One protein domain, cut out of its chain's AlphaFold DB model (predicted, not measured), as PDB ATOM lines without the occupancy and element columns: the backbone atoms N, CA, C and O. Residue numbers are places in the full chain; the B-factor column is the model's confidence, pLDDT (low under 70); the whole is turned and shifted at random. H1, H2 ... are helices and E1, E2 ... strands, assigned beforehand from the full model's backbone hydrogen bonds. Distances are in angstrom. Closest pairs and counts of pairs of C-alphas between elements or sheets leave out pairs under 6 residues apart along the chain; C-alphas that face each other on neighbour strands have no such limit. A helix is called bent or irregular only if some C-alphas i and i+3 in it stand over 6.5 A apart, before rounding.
ATOM      1  N   ALA A 101     -33.312 -16.413  95.400       58.28
ATOM      2  CA  ALA A 101     -32.963 -17.773  95.030       58.28
ATOM      3  C   ALA A 101     -33.323 -18.864  96.032       58.28
ATOM      4  O   ALA A 101     -33.391 -18.642  97.239       58.28
ATOM      5  N   LEU A 102     -33.448 -20.060  95.453       63.38
ATOM      6  CA  LEU A 102     -33.775 -21.348  96.060       63.38
ATOM      7  C   LEU A 102     -35.187 -21.419  96.651       63.38
ATOM      8  O   LEU A 102     -35.388 -21.331  97.863       63.38
ATOM      9  N   GLU A 103     -36.180 -21.602  95.781       63.47
ATOM     10  CA  GLU A 103     -37.560 -21.822  96.212       63.47
ATOM     11  C   GLU A 103     -37.738 -23.270  96.708       63.47
ATOM     12  O   GLU A 103     -37.222 -24.201  96.072       63.47
ATOM     13  N   PRO A 104     -38.459 -23.499  97.827       58.25
ATOM     14  CA  PRO A 104     -38.774 -24.848  98.273       58.25
ATOM     15  C   PRO A 104     -39.415 -25.622  97.125       58.25
ATOM     16  O   PRO A 104     -40.365 -25.140  96.504       58.25
ATOM     17  N   LEU A 105     -38.916 -26.826  96.846       60.72
ATOM     18  CA  LEU A 105     -39.593 -27.749  95.943       60.72
ATOM     19  C   LEU A 105     -40.955 -28.066  96.565       60.72
ATOM     20  O   LEU A 105     -41.062 -28.909  97.452       60.72
ATOM     21  N   SER A 106     -42.002 -27.358  96.150       54.94
ATOM     22  CA  SER A 106     -43.365 -27.754  96.467       54.94
ATOM     23  C   SER A 106     -43.614 -29.046  95.691       54.94
ATOM     24  O   SER A 106     -43.715 -29.043  94.469       54.94
ATOM     25  N   LEU A 107     -43.595 -30.178  96.402       53.81
ATOM     26  CA  LEU A 107     -43.874 -31.510  95.862       53.81
ATOM     27  C   LEU A 107     -45.242 -31.471  95.150       53.81
ATOM     28  O   LEU A 107     -46.274 -31.442  95.822       53.81
ATOM     29  N   PRO A 108     -45.275 -31.412  93.805       46.94
ATOM     30  CA  PRO A 108     -45.616 -32.622  93.058       46.94
ATOM     31  C   PRO A 108     -44.858 -32.799  91.724       46.94
ATOM     32  O   PRO A 108     -45.114 -33.765  91.007       46.94
ATOM     33  N   ALA A 117     -32.666 -44.848  96.107       56.78
ATOM     34  CA  ALA A 117     -31.794 -44.419  97.197       56.78
ATOM     35  C   ALA A 117     -32.049 -43.008  97.751       56.78
ATOM     36  O   ALA A 117     -32.530 -42.105  97.083       56.78
ATOM     37  N   SER A 118     -31.784 -42.875  99.049       77.38
ATOM     38  CA  SER A 118     -32.012 -41.689  99.867       77.38
ATOM     39  C   SER A 118     -31.335 -40.460  99.257       77.38
ATOM     40  O   SER A 118     -30.112 -40.399  99.252       77.38
ATOM     41  N   GLU A 119     -32.119 -39.505  98.766       85.75
ATOM     42  CA  GLU A 119     -31.673 -38.175  98.333       85.75
ATOM     43  C   GLU A 119     -31.940 -37.153  99.445       85.75
ATOM     44  O   GLU A 119     -32.896 -37.295 100.217       85.75
ATOM     45  N   LEU A 120     -31.105 -36.118  99.536       87.19
ATOM     46  CA  LEU A 120     -31.278 -35.037 100.501       87.19
ATOM     47  C   LEU A 120     -31.607 -33.727  99.785       87.19
ATOM     48  O   LEU A 120     -30.788 -33.190  99.042       87.19
ATOM     49  N   PHE A 121     -32.793 -33.195 100.064       88.69
ATOM     50  CA  PHE A 121     -33.266 -31.936  99.499       88.69
ATOM     51  C   PHE A 121     -32.796 -30.752 100.339       88.69
ATOM     52  O   PHE A 121     -33.115 -30.655 101.525       88.69
ATOM     53  N   LEU A 122     -32.068 -29.835  99.709       88.31
ATOM     54  CA  LEU A 122     -31.649 -28.581 100.317       88.31
ATOM     55  C   LEU A 122     -32.722 -27.515 100.088       88.31
ATOM     56  O   LEU A 122     -33.146 -27.264  98.960       88.31
ATOM     57  N   THR A 123     -33.134 -26.864 101.170       84.06
ATOM     58  CA  THR A 123     -34.023 -25.697 101.136       84.06
ATOM     59  C   THR A 123     -33.247 -24.465 101.564       84.06
ATOM     60  O   THR A 123     -32.367 -24.567 102.410       84.06
ATOM     61  N   SER A 124     -33.534 -23.297 100.998       80.12
ATOM     62  CA  SER A 124     -32.875 -22.065 101.435       80.12
ATOM     63  C   SER A 124     -33.540 -21.478 102.669       80.12
ATOM     64  O   SER A 124     -34.760 -21.519 102.821       80.12
ATOM     65  N   THR A 125     -32.709 -20.936 103.554       72.88
ATOM     66  CA  THR A 125     -33.135 -20.184 104.739       72.88
ATOM     67  C   THR A 125     -32.932 -18.687 104.558       72.88
ATOM     68  O   THR A 125     -33.666 -17.894 105.142       72.88
ATOM     69  N   SER A 126     -31.951 -18.291 103.746       74.81
ATOM     70  CA  SER A 126     -31.651 -16.896 103.433       74.81
ATOM     71  C   SER A 126     -30.734 -16.794 102.213       74.81
ATOM     72  O   SER A 126     -30.111 -17.771 101.790       74.81
ATOM     73  N   PHE A 127     -30.659 -15.596 101.643       69.25
ATOM     74  CA  PHE A 127     -29.723 -15.263 100.579       69.25
ATOM     75  C   PHE A 127     -29.107 -13.892 100.854       69.25
ATOM     76  O   PHE A 127     -29.745 -13.021 101.450       69.25
ATOM     77  N   VAL A 128     -27.869 -13.708 100.409       70.19
ATOM     78  CA  VAL A 128     -27.166 -12.427 100.437       70.19
ATOM     79  C   VAL A 128     -26.982 -11.964  98.997       70.19
ATOM     80  O   VAL A 128     -26.544 -12.733  98.137       70.19
ATOM     81  N   VAL A 129     -27.367 -10.709  98.748       65.00
ATOM     82  CA  VAL A 129     -27.293 -10.056  97.434       65.00
ATOM     83  C   VAL A 129     -25.851 -10.045  96.944       65.00
ATOM     84  O   VAL A 129     -24.911  -9.976  97.739       65.00
ATOM     85  N   ALA A 130     -25.707 -10.178  95.630       66.94
ATOM     86  CA  ALA A 130     -24.449 -10.471  94.990       66.94
ATOM     87  C   ALA A 130     -23.323  -9.485  95.367       66.94
ATOM     88  O   ALA A 130     -23.535  -8.300  95.620       66.94
ATOM     89  N   GLN A 131     -22.108 -10.011  95.431       76.19
ATOM     90  CA  GLN A 131     -20.877  -9.268  95.647       76.19
ATOM     91  C   GLN A 131     -19.991  -9.442  94.420       76.19
ATOM     92  O   GLN A 131     -19.980 -10.507  93.798       76.19
ATOM     93  N   GLU A 132     -19.238  -8.409  94.065       76.38
ATOM     94  CA  GLU A 132     -18.205  -8.539  93.044       76.38
ATOM     95  C   GLU A 132     -17.098  -9.449  93.594       76.38
ATOM     96  O   GLU A 132     -16.490  -9.165  94.629       76.38
ATOM     97  N   GLY A 133     -16.896 -10.609  92.967       72.50
ATOM     98  CA  GLY A 133     -15.852 -11.538  93.381       72.50
ATOM     99  C   GLY A 133     -14.462 -11.012  93.020       72.50
ATOM    100  O   GLY A 133     -14.303 -10.240  92.080       72.50
ATOM    101  N   ASN A 134     -13.419 -11.516  93.692       76.88
ATOM    102  CA  ASN A 134     -12.018 -11.145  93.415       76.88
ATOM    103  C   ASN A 134     -11.588 -11.353  91.947       76.88
ATOM    104  O   ASN A 134     -10.609 -10.761  91.504       76.88
ATOM    105  N   ASN A 135     -12.306 -12.201  91.208       79.19
ATOM    106  CA  ASN A 135     -12.035 -12.521  89.808       79.19
ATOM    107  C   ASN A 135     -12.876 -11.674  88.831       79.19
ATOM    108  O   ASN A 135     -12.914 -11.989  87.646       79.19
ATOM    109  N   GLY A 136     -13.611 -10.668  89.320       80.75
ATOM    110  CA  GLY A 136     -14.536  -9.837  88.536       80.75
ATOM    111  C   GLY A 136     -15.870 -10.510  88.191       80.75
ATOM    112  O   GLY A 136     -16.787  -9.847  87.719       80.75
ATOM    113  N   ALA A 137     -16.018 -11.815  88.444       83.50
ATOM    114  CA  ALA A 137     -17.298 -12.498  88.294       83.50
ATOM    115  C   ALA A 137     -18.223 -12.161  89.481       83.50
ATOM    116  O   ALA A 137     -17.784 -12.260  90.635       83.50
ATOM    117  N   PRO A 138     -19.499 -11.810  89.238       85.25
ATOM    118  CA  PRO A 138     -20.463 -11.621  90.310       85.25
ATOM    119  C   PRO A 138     -20.637 -12.925  91.095       85.25
ATOM    120  O   PRO A 138     -20.628 -14.027  90.537       85.25
ATOM    121  N   ARG A 139     -20.789 -12.800  92.413       87.69
ATOM    122  CA  ARG A 139     -20.955 -13.916  93.343       87.69
ATOM    123  C   ARG A 139     -22.223 -13.725  94.159       87.69
ATOM    124  O   ARG A 139     -22.325 -12.734  94.865       87.69
ATOM    125  N   ILE A 140     -23.157 -14.672  94.122       86.56
ATOM    126  CA  ILE A 140     -24.317 -14.691  95.032       86.56
ATOM    127  C   ILE A 140     -24.065 -15.737  96.108       86.56
ATOM    128  O   ILE A 140     -23.501 -16.789  95.812       86.56
ATOM    129  N   GLN A 141     -24.502 -15.475  97.336       90.19
ATOM    130  CA  GLN A 141     -24.396 -16.428  98.433       90.19
ATOM    131  C   GLN A 141     -25.777 -16.823  98.958       90.19
ATOM    132  O   GLN A 141     -26.657 -15.988  99.163       90.19
ATOM    133  N   PHE A 142     -25.947 -18.117  99.193       88.94
ATOM    134  CA  PHE A 142     -27.154 -18.752  99.688       88.94
ATOM    135  C   PHE A 142     -26.831 -19.549 100.932       88.94
ATOM    136  O   PHE A 142     -25.857 -20.295 100.940       88.94
ATOM    137  N   THR A 143     -27.687 -19.470 101.941       90.94
ATOM    138  CA  THR A 143     -27.567 -20.314 103.127       90.94
ATOM    139  C   THR A 143     -28.690 -21.340 103.110       90.94
ATOM    140  O   THR A 143     -29.870 -21.015 103.279       90.94
ATOM    141  N   ALA A 144     -28.325 -22.598 102.882       91.19
ATOM    142  CA  ALA A 144     -29.241 -23.723 102.924       91.19
ATOM    143  C   ALA A 144     -29.604 -24.101 104.369       91.19
ATOM    144  O   ALA A 144     -28.940 -23.724 105.337       91.19
ATOM    145  N   SER A 145     -30.679 -24.867 104.510       88.94
ATOM    146  CA  SER A 145     -31.117 -25.440 105.770       88.94
ATOM    147  C   SER A 145     -30.064 -26.381 106.342       88.94
ATOM    148  O   SER A 145     -29.277 -27.004 105.627       88.94
ATOM    149  N   ALA A 146     -30.041 -26.450 107.673       90.81
ATOM    150  CA  ALA A 146     -29.086 -27.274 108.383       90.81
ATOM    151  C   ALA A 146     -29.307 -28.761 108.076       90.81
ATOM    152  O   ALA A 146     -30.415 -29.283 108.212       90.81
ATOM    153  N   VAL A 147     -28.227 -29.449 107.722       92.38
ATOM    154  CA  VAL A 147     -28.208 -30.875 107.412       92.38
ATOM    155  C   VAL A 147     -27.524 -31.635 108.536       92.38
ATOM    156  O   VAL A 147     -26.429 -31.287 108.984       92.38
ATOM    157  N   LEU A 148     -28.140 -32.736 108.970       90.69
ATOM    158  CA  LEU A 148     -27.524 -33.606 109.962       90.69
ATOM    159  C   LEU A 148     -26.263 -34.248 109.391       90.69
ATOM    160  O   LEU A 148     -26.283 -34.913 108.356       90.69
ATOM    161  N   ARG A 149     -25.163 -34.137 110.133       90.00
ATOM    162  CA  ARG A 149     -23.876 -34.697 109.718       90.00
ATOM    163  C   ARG A 149     -23.927 -36.201 109.425       90.00
ATOM    164  O   ARG A 149     -23.218 -36.671 108.545       90.00
ATOM    165  N   SER A 150     -24.791 -36.954 110.109       86.56
ATOM    166  CA  SER A 150     -25.010 -38.382 109.840       86.56
ATOM    167  C   SER A 150     -25.538 -38.665 108.429       86.56
ATOM    168  O   SER A 150     -25.161 -39.676 107.846       86.56
ATOM    169  N   GLN A 151     -26.359 -37.777 107.860       89.69
ATOM    170  CA  GLN A 151     -26.882 -37.914 106.494       89.69
ATOM    171  C   GLN A 151     -25.778 -37.682 105.459       89.69
ATOM    172  O   GLN A 151     -25.668 -38.414 104.480       89.69
ATOM    173  N   LEU A 152     -24.898 -36.718 105.720       90.19
ATOM    174  CA  LEU A 152     -23.757 -36.435 104.853       90.19
ATOM    175  C   LEU A 152     -22.685 -37.526 104.903       90.19
ATOM    176  O   LEU A 152     -22.053 -37.826 103.897       90.19
ATOM    177  N   LEU A 153     -22.500 -38.172 106.051       88.00
ATOM    178  CA  LEU A 153     -21.609 -39.332 106.148       88.00
ATOM    179  C   LEU A 153     -22.165 -40.571 105.426       88.00
ATOM    180  O   LEU A 153     -21.417 -41.513 105.190       88.00
ATOM    181  N   ALA A 154     -23.448 -40.579 105.054       87.56
ATOM    182  CA  ALA A 154     -24.078 -41.682 104.334       87.56
ATOM    183  C   ALA A 154     -23.926 -41.599 102.801       87.56
ATOM    184  O   ALA A 154     -24.566 -42.382 102.103       87.56
ATOM    185  N   CYS A 155     -23.100 -40.679 102.279       88.12
ATOM    186  CA  CYS A 155     -22.877 -40.473 100.838       88.12
ATOM    187  C   CYS A 155     -24.147 -40.210 100.023       88.12
ATOM    188  O   CYS A 155     -24.276 -40.610  98.865       88.12
ATOM    189  N   VAL A 156     -25.102 -39.540 100.649       89.75
ATOM    190  CA  VAL A 156     -26.364 -39.194 100.012       89.75
ATOM    191  C   VAL A 156     -26.126 -38.086  98.972       89.75
ATOM    192  O   VAL A 156     -25.427 -37.116  99.291       89.75
ATOM    193  N   PRO A 157     -26.669 -38.208  97.743       92.81
ATOM    194  CA  PRO A 157     -26.702 -37.111  96.781       92.81
ATOM    195  C   PRO A 157     -27.471 -35.906  97.330       92.81
ATOM    196  O   PRO A 157     -28.469 -36.059  98.039       92.81
ATOM    197  N   LEU A 158     -27.014 -34.705  96.979       93.88
ATOM    198  CA  LEU A 158     -27.688 -33.458  97.329       93.88
ATOM    199  C   LEU A 158     -28.543 -32.999  96.156       93.88
ATOM    200  O   LEU A 158     -28.052 -32.882  95.034       93.88
ATOM    201  N   VAL A 159     -29.807 -32.695  96.427       92.94
ATOM    202  CA  VAL A 159     -30.723 -32.112  95.451       92.94
ATOM    203  C   VAL A 159     -31.031 -30.687  95.867       92.94
ATOM    204  O   VAL A 159     -31.489 -30.443  96.982       92.94
ATOM    205  N   LEU A 160     -30.785 -29.739  94.971       90.81
ATOM    206  CA  LEU A 160     -31.094 -28.333  95.195       90.81
ATOM    207  C   LEU A 160     -31.893 -27.774  94.025       90.81
ATOM    208  O   LEU A 160     -31.705 -28.166  92.875       90.81
ATOM    209  N   ASN A 161     -32.803 -26.862  94.336       88.19
ATOM    210  CA  ASN A 161     -33.582 -26.133  93.350       88.19
ATOM    211  C   ASN A 161     -33.122 -24.688  93.359       88.19
ATOM    212  O   ASN A 161     -33.540 -23.939  94.228       88.19
ATOM    213  N   LEU A 162     -32.231 -24.313  92.453       86.19
ATOM    214  CA  LEU A 162     -31.720 -22.959  92.341       86.19
ATOM    215  C   LEU A 162     -32.639 -22.164  91.415       86.19
ATOM    216  O   LEU A 162     -32.774 -22.511  90.252       86.19
ATOM    217  N   THR A 163     -33.224 -21.081  91.906       82.81
ATOM    218  CA  THR A 163     -33.944 -20.093  91.084       82.81
ATOM    219  C   THR A 163     -33.126 -18.816  91.098       82.81
ATOM    220  O   THR A 163     -32.681 -18.441  92.165       82.81
ATOM    221  N   VAL A 164     -32.898 -18.135  89.984       77.62
ATOM    222  CA  VAL A 164     -32.226 -16.829  89.985       77.62
ATOM    223  C   VAL A 164     -33.140 -15.837  89.290       77.62
ATOM    224  O   VAL A 164     -33.243 -15.798  88.067       77.62
ATOM    225  N   VAL A 165     -33.836 -15.024  90.080       75.81
ATOM    226  CA  VAL A 165     -34.599 -13.901  89.522       75.81
ATOM    227  C   VAL A 165     -33.589 -12.835  89.123       75.81
ATOM    228  O   VAL A 165     -32.893 -12.333  89.993       75.81
ATOM    229  N   GLY A 166     -33.474 -12.542  87.831       71.44
ATOM    230  CA  GLY A 166     -32.512 -11.588  87.278       71.44
ATOM    231  C   GLY A 166     -32.981 -11.056  85.921       71.44
ATOM    232  O   GLY A 166     -34.093 -11.392  85.487       71.44
ATOM    233  N   PRO A 167     -32.166 -10.246  85.224       69.12
ATOM    234  CA  PRO A 167     -32.552  -9.668  83.942       69.12
ATOM    235  C   PRO A 167     -32.868 -10.751  82.910       69.12
ATOM    236  O   PRO A 167     -32.381 -11.880  82.986       69.12
ATOM    237  N   ARG A 168     -33.650 -10.406  81.879       68.81
ATOM    238  CA  ARG A 168     -34.067 -11.353  80.820       68.81
ATOM    239  C   ARG A 168     -32.898 -12.035  80.094       68.81
ATOM    240  O   ARG A 168     -33.110 -13.046  79.439       68.81
ATOM    241  N   ILE A 169     -31.682 -11.501  80.202       66.38
ATOM    242  CA  ILE A 169     -30.466 -12.122  79.663       66.38
ATOM    243  C   ILE A 169     -29.999 -13.344  80.477       66.38
ATOM    244  O   ILE A 169     -29.368 -14.231  79.911       66.38
ATOM    245  N   ALA A 170     -30.356 -13.439  81.764       64.38
ATOM    246  CA  ALA A 170     -30.009 -14.562  82.645       64.38
ATOM    247  C   ALA A 170     -30.732 -15.873  82.277       64.38
ATOM    248  O   ALA A 170     -30.362 -16.947  82.744       64.38
ATOM    249  N   VAL A 171     -31.726 -15.788  81.388       66.81
ATOM    250  CA  VAL A 171     -32.503 -16.914  80.839       66.81
ATOM    251  C   VAL A 171     -31.630 -17.933  80.108       66.81
ATOM    252  O   VAL A 171     -31.991 -19.103  80.007       66.81
ATOM    253  N   TRP A 172     -30.446 -17.516  79.661       78.19
ATOM    254  CA  TRP A 172     -29.515 -18.356  78.910       78.19
ATOM    255  C   TRP A 172     -28.412 -18.977  79.763       78.19
ATOM    256  O   TRP A 172     -27.540 -19.657  79.231       78.19
ATOM    257  N   TRP A 173     -28.426 -18.750  81.078       84.62
ATOM    258  CA  TRP A 173     -27.420 -19.323  81.957       84.62
ATOM    259  C   TRP A 173     -27.651 -20.823  82.142       84.62
ATOM    260  O   TRP A 173     -28.759 -21.299  82.403       84.62
ATOM    261  N   SER A 174     -26.577 -21.585  82.023       89.25
ATOM    262  CA  SER A 174     -26.524 -23.009  82.309       89.25
ATOM    263  C   SER A 174     -25.498 -23.269  83.403       89.25
ATOM    264  O   SER A 174     -24.535 -22.519  83.585       89.25
ATOM    265  N   VAL A 175     -25.714 -24.333  84.174       92.06
ATOM    266  CA  VAL A 175     -24.757 -24.738  85.203       92.06
ATOM    267  C   VAL A 175     -23.590 -25.440  84.522       92.06
ATOM    268  O   VAL A 175     -23.737 -26.544  84.009       92.06
ATOM    269  N   ALA A 176     -22.438 -24.776  84.519       93.19
ATOM    270  CA  ALA A 176     -21.219 -25.254  83.880       93.19
ATOM    271  C   ALA A 176     -20.441 -26.202  84.791       93.19
ATOM    272  O   ALA A 176     -19.908 -27.217  84.350       93.19
ATOM    273  N   ASN A 177     -20.354 -25.858  86.078       95.19
ATOM    274  CA  ASN A 177     -19.582 -26.626  87.042       95.19
ATOM    275  C   ASN A 177     -20.156 -26.481  88.453       95.19
ATOM    276  O   ASN A 177     -20.670 -25.426  88.823       95.19
ATOM    277  N   VAL A 178     -20.006 -27.530  89.254       96.25
ATOM    278  CA  VAL A 178     -20.286 -27.524  90.688       96.25
ATOM    279  C   VAL A 178     -19.029 -27.994  91.401       96.25
ATOM    280  O   VAL A 178     -18.519 -29.076  91.114       96.25
ATOM    281  N   THR A 179     -18.520 -27.196  92.333       96.44
ATOM    282  CA  THR A 179     -17.296 -27.514  93.072       96.44
ATOM    283  C   THR A 179     -17.499 -27.428  94.578       96.44
ATOM    284  O   THR A 179     -18.341 -26.677  95.063       96.44
ATOM    285  N   ILE A 180     -16.708 -28.198  95.322       95.69
ATOM    286  CA  ILE A 180     -16.584 -28.126  96.780       95.69
ATOM    287  C   ILE A 180     -15.103 -27.991  97.115       95.69
ATOM    288  O   ILE A 180     -14.294 -28.819  96.697       95.69
ATOM    289  N   SER A 181     -14.715 -26.926  97.816       92.75
ATOM    290  CA  SER A 181     -13.302 -26.665  98.152       92.75
ATOM    291  C   SER A 181     -12.351 -26.745  96.938       92.75
ATOM    292  O   SER A 181     -11.236 -27.251  97.043       92.75
ATOM    293  N   GLY A 182     -12.814 -26.304  95.761       92.31
ATOM    294  CA  GLY A 182     -12.068 -26.360  94.495       92.31
ATOM    295  C   GLY A 182     -12.092 -27.712  93.764       92.31
ATOM    296  O   GLY A 182     -11.643 -27.791  92.624       92.31
ATOM    297  N   GLN A 183     -12.641 -28.770  94.365       94.69
ATOM    298  CA  GLN A 183     -12.829 -30.065  93.709       94.69
ATOM    299  C   GLN A 183     -14.131 -30.077  92.900       94.69
ATOM    300  O   GLN A 183     -15.200 -29.831  93.451       94.69
ATOM    301  N   GLY A 184     -14.055 -30.425  91.612       95.44
ATOM    302  CA  GLY A 184     -15.230 -30.630  90.759       95.44
ATOM    303  C   GLY A 184     -16.069 -31.836  91.181       95.44
ATOM    304  O   GLY A 184     -15.536 -32.912  91.471       95.44
ATOM    305  N   LEU A 185     -17.386 -31.652  91.203       96.38
ATOM    306  CA  LEU A 185     -18.375 -32.668  91.538       96.38
ATOM    307  C   LEU A 185     -19.075 -33.184  90.286       96.38
ATOM    308  O   LEU A 185     -19.259 -32.462  89.310       96.38
ATOM    309  N   ASN A 186     -19.502 -34.445  90.332       96.25
ATOM    310  CA  ASN A 186     -20.422 -34.963  89.329       96.25
ATOM    311  C   ASN A 186     -21.824 -34.429  89.655       96.25
ATOM    312  O   ASN A 186     -22.308 -34.603  90.774       96.25
ATOM    313  N   PHE A 187     -22.496 -33.820  88.685       95.75
ATOM    314  CA  PHE A 187     -23.858 -33.328  88.853       95.75
ATOM    315  C   PHE A 187     -24.669 -33.556  87.582       95.75
ATOM    316  O   PHE A 187     -24.123 -33.679  86.487       95.75
ATOM    317  N   THR A 188     -25.985 -33.603  87.738       95.25
ATOM    318  CA  THR A 188     -26.929 -33.456  86.635       95.25
ATOM    319  C   THR A 188     -27.788 -32.233  86.900       95.25
ATOM    320  O   THR A 188     -28.206 -31.978  88.030       95.25
ATOM    321  N   SER A 189     -28.029 -31.446  85.858       92.25
ATOM    322  CA  SER A 189     -28.932 -30.303  85.913       92.25
ATOM    323  C   SER A 189     -30.139 -30.572  85.033       92.25
ATOM    324  O   SER A 189     -29.985 -30.926  83.865       92.25
ATOM    325  N   SER A 190     -31.331 -30.353  85.570       89.06
ATOM    326  CA  SER A 190     -32.533 -30.179  84.758       89.06
ATOM    327  C   SER A 190     -32.971 -28.727  84.861       89.06
ATOM    328  O   SER A 190     -33.029 -28.161  85.951       89.06
ATOM    329  N   ASN A 191     -33.222 -28.105  83.718       80.69
ATOM    330  CA  ASN A 191     -33.634 -26.717  83.627       80.69
ATOM    331  C   ASN A 191     -34.915 -26.615  82.800       80.69
ATOM    332  O   ASN A 191     -35.166 -27.421  81.903       80.69
ATOM    333  N   ILE A 192     -35.731 -25.602  83.086       69.00
ATOM    334  CA  ILE A 192     -36.728 -25.136  82.122       69.00
ATOM    335  C   ILE A 192     -36.311 -23.729  81.725       69.00
ATOM    336  O   ILE A 192     -36.417 -22.794  82.518       69.00
ATOM    337  N   ASN A 193     -35.845 -23.621  80.481       58.56
ATOM    338  CA  ASN A 193     -35.179 -22.473  79.853       58.56
ATOM    339  C   ASN A 193     -35.914 -21.124  79.928       58.56
ATOM    340  O   ASN A 193     -35.435 -20.170  79.346       58.56
ATOM    341  N   PHE A 194     -37.079 -21.013  80.563       66.38
ATOM    342  CA  PHE A 194     -37.886 -19.789  80.557       66.38
ATOM    343  C   PHE A 194     -38.028 -19.123  81.924       66.38
ATOM    344  O   PHE A 194     -38.542 -18.012  82.002       66.38
ATOM    345  N   LEU A 195     -37.622 -19.796  83.002       67.56
ATOM    346  CA  LEU A 195     -37.953 -19.377  84.367       67.56
ATOM    347  C   LEU A 195     -36.717 -19.212  85.267       67.56
ATOM    348  O   LEU A 195     -36.876 -19.127  86.479       67.56
ATOM    349  N   ASN A 196     -35.506 -19.173  84.690       78.88
ATOM    350  CA  ASN A 196     -34.230 -19.044  85.414       78.88
ATOM    351  C   ASN A 196     -34.160 -19.958  86.643       78.88
ATOM    352  O   ASN A 196     -33.875 -19.510  87.755       78.88
ATOM    353  N   TRP A 197     -34.504 -21.229  86.462       83.69
ATOM    354  CA  TRP A 197     -34.444 -22.205  87.536       83.69
ATOM    355  C   TRP A 197     -33.804 -23.498  87.059       83.69
ATOM    356  O   TRP A 197     -33.969 -23.929  85.911       83.69
ATOM    357  N   TRP A 198     -33.075 -24.105  87.983       87.81
ATOM    358  CA  TRP A 198     -32.265 -25.286  87.779       87.81
ATOM    359  C   TRP A 198     -32.466 -26.215  88.968       87.81
ATOM    360  O   TRP A 198     -32.192 -25.851  90.111       87.81
ATOM    361  N   VAL A 199     -32.882 -27.445  88.699       89.94
ATOM    362  CA  VAL A 199     -32.777 -28.525  89.678       89.94
ATOM    363  C   VAL A 199     -31.439 -29.199  89.454       89.94
ATOM    364  O   VAL A 199     -31.207 -29.787  88.394       89.94
ATOM    365  N   LEU A 200     -30.566 -29.103  90.450       92.94
ATOM    366  CA  LEU A 200     -29.282 -29.784  90.461       92.94
ATOM    367  C   LEU A 200     -29.370 -31.017  91.343       92.94
ATOM    368  O   LEU A 200     -29.732 -30.928  92.513       92.94
ATOM    369  N   HIS A 201     -28.986 -32.151  90.775       94.12
ATOM    370  CA  HIS A 201     -28.764 -33.395  91.489       94.12
ATOM    371  C   HIS A 201     -27.253 -33.656  91.524       94.12
ATOM    372  O   HIS A 201     -26.632 -34.041  90.531       94.12
ATOM    373  N   ILE A 202     -26.649 -33.378  92.675       95.62
ATOM    374  CA  ILE A 202     -25.204 -33.371  92.897       95.62
ATOM    375  C   ILE A 202     -24.817 -34.678  93.584       95.62
ATOM    376  O   ILE A 202     -25.266 -34.981  94.691       95.62
ATOM    377  N   GLN A 203     -23.962 -35.459  92.932       95.38
ATOM    378  CA  GLN A 203     -23.423 -36.678  93.519       95.38
ATOM    379  C   GLN A 203     -22.387 -36.344  94.595       95.38
ATOM    380  O   GLN A 203     -21.743 -35.293  94.567       95.38
ATOM    381  N   PHE A 204     -22.202 -37.271  95.533       92.19
ATOM    382  CA  PHE A 204     -21.186 -37.135  96.568       92.19
ATOM    383  C   PHE A 204     -19.770 -37.014  95.966       92.19
ATOM    384  O   PHE A 204     -19.511 -37.523  94.868       92.19
ATOM    385  N   PRO A 205     -18.834 -36.340  96.659       93.44
ATOM    386  CA  PRO A 205     -17.476 -36.155  96.163       93.44
ATOM    387  C   PRO A 205     -16.778 -37.491  95.900       93.44
ATOM    388  O   PRO A 205     -16.935 -38.437  96.667       93.44
ATOM    389  N   ARG A 206     -15.918 -37.558  94.875       89.50
ATOM    390  CA  ARG A 206     -15.126 -38.773  94.584       89.50
ATOM    391  C   ARG A 206     -14.197 -39.175  95.732       89.50
ATOM    392  O   ARG A 206     -13.862 -40.343  95.853       89.50
ATOM    393  N   SER A 207     -13.816 -38.215  96.576       85.94
ATOM    394  CA  SER A 207     -13.064 -38.446  97.815       85.94
ATOM    395  C   SER A 207     -13.877 -39.183  98.892       85.94
ATOM    396  O   SER A 207     -13.312 -39.623  99.888       85.94
ATOM    397  N   GLY A 208     -15.193 -39.320  98.702       82.25
ATOM    398  CA  GLY A 208     -16.101 -40.098  99.541       82.25
ATOM    399  C   GLY A 208     -16.783 -39.318 100.665       82.25
ATOM    400  O   GLY A 208     -17.657 -39.875 101.322       82.25
ATOM    401  N   TRP A 209     -16.432 -38.047 100.899       86.94
ATOM    402  CA  TRP A 209     -16.915 -37.318 102.076       86.94
ATOM    403  C   TRP A 209     -17.332 -35.880 101.762       86.94
ATOM    404  O   TRP A 209     -16.529 -35.085 101.283       86.94
ATOM    405  N   TRP A 210     -18.570 -35.525 102.115       93.62
ATOM    406  CA  TRP A 210     -19.050 -34.136 102.119       93.62
ATOM    407  C   TRP A 210     -18.370 -33.281 103.195       93.62
ATOM    408  O   TRP A 210     -18.129 -32.095 102.998       93.62
ATOM    409  N   VAL A 211     -18.062 -33.891 104.343       92.56
ATOM    410  CA  VAL A 211     -17.364 -33.258 105.468       92.56
ATOM    411  C   VAL A 211     -16.087 -34.030 105.725       92.56
ATOM    412  O   VAL A 211     -16.123 -35.258 105.789       92.56
ATOM    413  N   ASN A 212     -14.975 -33.329 105.940       89.31
ATOM    414  CA  ASN A 212     -13.710 -33.974 106.266       89.31
ATOM    415  C   ASN A 212     -13.880 -34.918 107.485       89.31
ATOM    416  O   ASN A 212     -14.337 -34.469 108.548       89.31
ATOM    417  N   PRO A 213     -13.529 -36.216 107.365       84.62
ATOM    418  CA  PRO A 213     -13.674 -37.179 108.454       84.62
ATOM    419  C   PRO A 213     -12.817 -36.837 109.680       84.62
ATOM    420  O   PRO A 213     -13.147 -37.267 110.784       84.62
ATOM    421  N   THR A 214     -11.752 -36.040 109.528       89.62
ATOM    422  CA  THR A 214     -10.920 -35.592 110.657       89.62
ATOM    423  C   THR A 214     -11.575 -34.484 111.475       89.62
ATOM    424  O   THR A 214     -11.143 -34.208 112.595       89.62
ATOM    425  N   THR A 215     -12.607 -33.820 110.947       91.56
ATOM    426  CA  THR A 215     -13.287 -32.753 111.679       91.56
ATOM    427  C   THR A 215     -14.092 -33.351 112.829       91.56
ATOM    428  O   THR A 215     -14.867 -34.284 112.641       91.56
ATOM    429  N   SER A 216     -13.957 -32.806 114.036       91.56
ATOM    430  CA  SER A 216     -14.688 -33.292 115.213       91.56
ATOM    431  C   SER A 216     -16.207 -33.250 115.010       91.56
ATOM    432  O   SER A 216     -16.736 -32.271 114.487       91.56
ATOM    433  N   ARG A 217     -16.927 -34.281 115.482       89.12
ATOM    434  CA  ARG A 217     -18.404 -34.358 115.434       89.12
ATOM    435  C   ARG A 217     -19.122 -33.306 116.289       89.12
ATOM    436  O   ARG A 217     -20.331 -33.154 116.171       89.12
ATOM    437  N   TYR A 218     -18.388 -32.633 117.173       91.44
ATOM    438  CA  TYR A 218     -18.903 -31.628 118.107       91.44
ATOM    439  C   TYR A 218     -18.677 -30.190 117.627       91.44
ATOM    440  O   TYR A 218     -18.885 -29.260 118.399       91.44
ATOM    441  N   VAL A 219     -18.156 -30.015 116.414       94.50
ATOM    442  CA  VAL A 219     -17.876 -28.706 115.825       94.50
ATOM    443  C   VAL A 219     -18.826 -28.518 114.656       94.50
ATOM    444  O   VAL A 219     -18.950 -29.421 113.824       94.50
ATOM    445  N   ASP A 220     -19.487 -27.365 114.626       94.81
ATOM    446  CA  ASP A 220     -20.313 -26.949 113.501       94.81
ATOM    447  C   ASP A 220     -19.432 -26.809 112.263       94.81
ATOM    448  O   ASP A 220     -18.349 -26.222 112.306       94.81
ATOM    449  N   THR A 221     -19.891 -27.375 111.156       95.50
ATOM    450  CA  THR A 221     -19.202 -27.287 109.875       95.50
ATOM    451  C   THR A 221     -20.083 -26.589 108.851       95.50
ATOM    452  O   THR A 221     -21.311 -26.680 108.894       95.50
ATOM    453  N   VAL A 222     -19.461 -25.879 107.915       96.12
ATOM    454  CA  VAL A 222     -20.146 -25.273 106.772       96.12
ATOM    455  C   VAL A 222     -19.531 -25.865 105.519       96.12
ATOM    456  O   VAL A 222     -18.309 -25.904 105.383       96.12
ATOM    457  N   ILE A 223     -20.380 -26.383 104.638       95.75
ATOM    458  CA  ILE A 223     -19.964 -26.848 103.321       95.75
ATOM    459  C   ILE A 223     -20.288 -25.749 102.324       95.75
ATOM    460  O   ILE A 223     -21.446 -25.370 102.192       95.75
ATOM    461  N   GLU A 224     -19.279 -25.279 101.599       96.00
ATOM    462  CA  GLU A 224     -19.456 -24.317 100.516       96.00
ATOM    463  C   GLU A 224     -19.478 -25.039  99.168       96.00
ATOM    464  O   GLU A 224     -18.453 -25.532  98.689       96.00
ATOM    465  N   LEU A 225     -20.655 -25.085  98.549       96.62
ATOM    466  CA  LEU A 225     -20.821 -25.525  97.168       96.62
ATOM    467  C   LEU A 225     -20.751 -24.305  96.256       96.62
ATOM    468  O   LEU A 225     -21.557 -23.390  96.395       96.62
ATOM    469  N   GLN A 226     -19.825 -24.288  95.304       95.94
ATOM    470  CA  GLN A 226     -19.731 -23.228  94.302       95.94
ATOM    471  C   GLN A 226     -20.274 -23.734  92.970       95.94
ATOM    472  O   GLN A 226     -19.730 -24.662  92.376       95.94
ATOM    473  N   ILE A 227     -21.346 -23.108  92.508       95.06
ATOM    474  CA  ILE A 227     -22.060 -23.401  91.273       95.06
ATOM    475  C   ILE A 227     -21.687 -22.310  90.272       95.06
ATOM    476  O   ILE A 227     -22.131 -21.165  90.378       95.06
ATOM    477  N   ALA A 228     -20.842 -22.661  89.312       93.62
ATOM    478  CA  ALA A 228     -20.467 -21.786  88.216       93.62
ATOM    479  C   ALA A 228     -21.539 -21.849  87.125       93.62
ATOM    480  O   ALA A 228     -21.809 -22.916  86.570       93.62
ATOM    481  N   MET A 229     -22.132 -20.702  86.814       89.94
ATOM    482  CA  MET A 229     -23.080 -20.534  85.720       89.94
ATOM    483  C   MET A 229     -22.394 -19.858  84.533       89.94
ATOM    484  O   MET A 229     -21.660 -18.885  84.705       89.94
ATOM    485  N   SER A 230     -22.624 -20.381  83.332       89.00
ATOM    486  CA  SER A 230     -22.048 -19.884  82.076       89.00
ATOM    487  C   SER A 230     -23.107 -19.835  80.979       89.00
ATOM    488  O   SER A 230     -24.166 -20.439  81.123       89.00
ATOM    489  N   CYS A 231     -22.810 -19.160  79.874       84.25
ATOM    490  CA  CYS A 231     -23.645 -19.219  78.672       84.25
ATOM    491  C   CYS A 231     -23.045 -20.025  77.526       84.25
ATOM    492  O   CYS A 231     -23.778 -20.550  76.696       84.25
ATOM    493  N   ASP A 232     -21.719 -20.055  77.441       79.62
ATOM    494  CA  ASP A 232     -20.969 -20.573  76.300       79.62
ATOM    495  C   ASP A 232     -19.953 -21.640  76.721       79.62
ATOM    496  O   ASP A 232     -19.007 -21.909  75.991       79.62
ATOM    497  N   GLU A 233     -20.127 -22.213  77.919       68.75
ATOM    498  CA  GLU A 233     -19.254 -23.218  78.545       68.75
ATOM    499  C   GLU A 233     -17.806 -22.754  78.804       68.75
ATOM    500  O   GLU A 233     -17.058 -23.449  79.491       68.75
ATOM    501  N   THR A 234     -17.394 -21.578  78.313       71.25
ATOM    502  CA  THR A 234     -15.991 -21.141  78.353       71.25
ATOM    503  C   THR A 234     -15.658 -20.247  79.535       71.25
ATOM    504  O   THR A 234     -14.555 -20.350  80.074       71.25
ATOM    505  N   SER A 235     -16.582 -19.389  79.976       78.62
ATOM    506  CA  SER A 235     -16.329 -18.491  81.107       78.62
ATOM    507  C   SER A 235     -17.515 -18.415  82.072       78.62
ATOM    508  O   SER A 235     -18.666 -18.288  81.642       78.62
ATOM    509  N   PRO A 236     -17.273 -18.525  83.395       79.00
ATOM    510  CA  PRO A 236     -18.333 -18.355  84.372       79.00
ATOM    511  C   PRO A 236     -18.766 -16.888  84.392       79.00
ATOM    512  O   PRO A 236     -17.977 -15.995  84.696       79.00
ATOM    513  N   VAL A 237     -20.038 -16.663  84.088       84.50
ATOM    514  CA  VAL A 237     -20.684 -15.344  84.120       84.50
ATOM    515  C   VAL A 237     -21.200 -15.042  85.528       84.50
ATOM    516  O   VAL A 237     -21.332 -13.882  85.901       84.50
ATOM    517  N   LEU A 238     -21.469 -16.078  86.329       86.69
ATOM    518  CA  LEU A 238     -21.971 -15.953  87.692       86.69
ATOM    519  C   LEU A 238     -21.498 -17.122  88.563       86.69
ATOM    520  O   LEU A 238     -21.499 -18.273  88.126       86.69
ATOM    521  N   ILE A 239     -21.147 -16.837  89.818       91.44
ATOM    522  CA  ILE A 239     -20.820 -17.855  90.821       91.44
ATOM    523  C   ILE A 239     -21.879 -17.835  91.925       91.44
ATOM    524  O   ILE A 239     -21.959 -16.903  92.719       91.44
ATOM    525  N   ALA A 240     -22.686 -18.884  92.003       91.44
ATOM    526  CA  ALA A 240     -23.614 -19.108  93.104       91.44
ATOM    527  C   ALA A 240     -22.934 -19.949  94.191       91.44
ATOM    528  O   ALA A 240     -22.515 -21.072  93.930       91.44
ATOM    529  N   VAL A 241     -22.835 -19.436  95.413       93.88
ATOM    530  CA  VAL A 241     -22.271 -20.162  96.556       93.88
ATOM    531  C   VAL A 241     -23.385 -20.590  97.490       93.88
ATOM    532  O   VAL A 241     -24.086 -19.749  98.031       93.88
ATOM    533  N   VAL A 242     -23.545 -21.894  97.683       94.00
ATOM    534  CA  VAL A 242     -24.518 -22.480  98.606       94.00
ATOM    535  C   VAL A 242     -23.781 -22.995  99.834       94.00
ATOM    536  O   VAL A 242     -23.020 -23.957  99.757       94.00
ATOM    537  N   GLU A 243     -24.026 -22.358 100.969       95.25
ATOM    538  CA  GLU A 243     -23.557 -22.770 102.284       95.25
ATOM    539  C   GLU A 243     -24.537 -23.763 102.897       95.25
ATOM    540  O   GLU A 243     -25.671 -23.422 103.234       95.25
ATOM    541  N   VAL A 244     -24.095 -25.004 103.070       95.06
ATOM    542  CA  VAL A 244     -24.857 -26.038 103.767       95.06
ATOM    543  C   VAL A 244     -24.347 -26.128 105.196       95.06
ATOM    544  O   VAL A 244     -23.224 -26.573 105.452       95.06
ATOM    545  N   LEU A 245     -25.178 -25.687 106.139       95.00
ATOM    546  CA  LEU A 245     -24.855 -25.728 107.560       95.00
ATOM    547  C   LEU A 245     -24.949 -27.163 108.073       95.00
ATOM    548  O   LEU A 245     -25.918 -27.870 107.813       95.00
ATOM    549  N   THR A 246     -23.954 -27.595 108.835       94.81
ATOM    550  CA  THR A 246     -23.894 -28.949 109.394       94.81
ATOM    551  C   THR A 246     -23.575 -28.868 110.879       94.81
ATOM    552  O   THR A 246     -22.402 -28.881 111.262       94.81
ATOM    553  N   PRO A 247     -24.606 -28.724 111.732       93.75
ATOM    554  CA  PRO A 247     -24.406 -28.516 113.154       93.75
ATOM    555  C   PRO A 247     -23.736 -29.733 113.795       93.75
ATOM    556  O   PRO A 247     -24.037 -30.892 113.484       93.75
TER     557      PRO A 247
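What this domain is: This is residues 101 to 108 and 117 to 247 of the 322 residues of an uncharacterized protein of Bodo saltans (UniProt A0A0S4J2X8). The model is a sandwich: a five-stranded, twisted sheet, E2 E3 E9 E8 E5, lies face to face with a four-stranded sheet, E1 E4 E7 E6, and the strands of the one cross those of the other at 54 degrees. At one edge the chain runs from E1 in the smaller sheet on into E2 in the larger one, and two very short helices, H1 and H2, lie far from the middle. The printed part has 139 residues with nine named strands and two named helices, in the order E1 E2 E3 H1 E4 H2 E5 E6 E7 E8 E9, and the class is mostly strand. Both sheets are mixed, with the orders E2 E3 E9 E8 E5 and E1 E4 E7 E6. The whole is compact, with a radius of gyration of the C-alphas of 14.8 A and spans of 44 by 39 by 27 A.

Where its parts are: The printed part begins at Ala 101 with C-alpha at (-32.963, -17.773, 95.030), and residues 101 to 108 come before the cut. E1 is residues 120 to 122, beginning at C-alpha (-31.278, -35.037, 100.501). E2, residues 124 to 132, is 21.6 A long, and E3, residues 138 to 144, is 19.6 A long. H1 is residues 149 to 152. E4 is residues 158 to 163, 16.0 A. H2, residues 168 to 172, is neither bent nor irregular, but only just: C-alphas 169 and 172 are 6.4 A apart. E5 is residues 174 to 180, 18.3 A; E6 is residues 187 to 192, 16.7 A; E7 is residues 197 to 202, 15.5 A. E8, residues 221 to 230, is 28.9 A long. E9, residues 236 to 246, is 27.7 A long and ends at C-alpha (-23.894, -28.949, 109.394).

How they stand to each other: In the larger sheet E2 and E5 are the edge strands. E2 and E3 are an antiparallel hairpin, with N 128 and O 141 within hydrogen-bond range at 2.9 A. E3 and E9 are parallel, at 22 degrees, with N 142 and O 241 2.7 A apart. E8 and E9 are an antiparallel hairpin, with N 227 and O 240 2.7 A apart. E8 and E5 are antiparallel, with N 179 and O 226 2.8 A apart. In the smaller sheet E1 and E6 are the edge strands. E1 and E4 are parallel, at 27 degrees, with N 159 and O 120 2.8 A apart. E4 and E7 are antiparallel, with N 200 and O 160 2.8 A apart. E6 and E7 are an antiparallel hairpin, with N 199 and O 190 2.8 A apart. Between the sheets, the closest C-alphas of E5 and E6 are those of Val 175 and Ser 189, 7.0 A apart, while E4 and E8 are apart. E1 runs on into E2 across Thr 123 at 55 degrees. H1 and H2 are on the larger sheet but only graze it, with residues 149 to 152 and 170 to 172. H1 is too short for an O i to N i+4 pair; H2 has 0 of 1 within hydrogen-bond range, and 1 of 2 O i to N i+3 pairs.

The domain as a whole: The two C-alphas farthest apart are those of Arg 168 and Ser 216, at 45.2 A. Residues 109 to 116 are not printed, and C-alphas 108 and 117 are 18.6 A apart across the cut. The link from E7 to E8, residues 203 to 220, is long. The mean pLDDT of the printed part is 84.4; 22 residues are under 70, among them 101 to 108, 167 to 171 and 192 to 195.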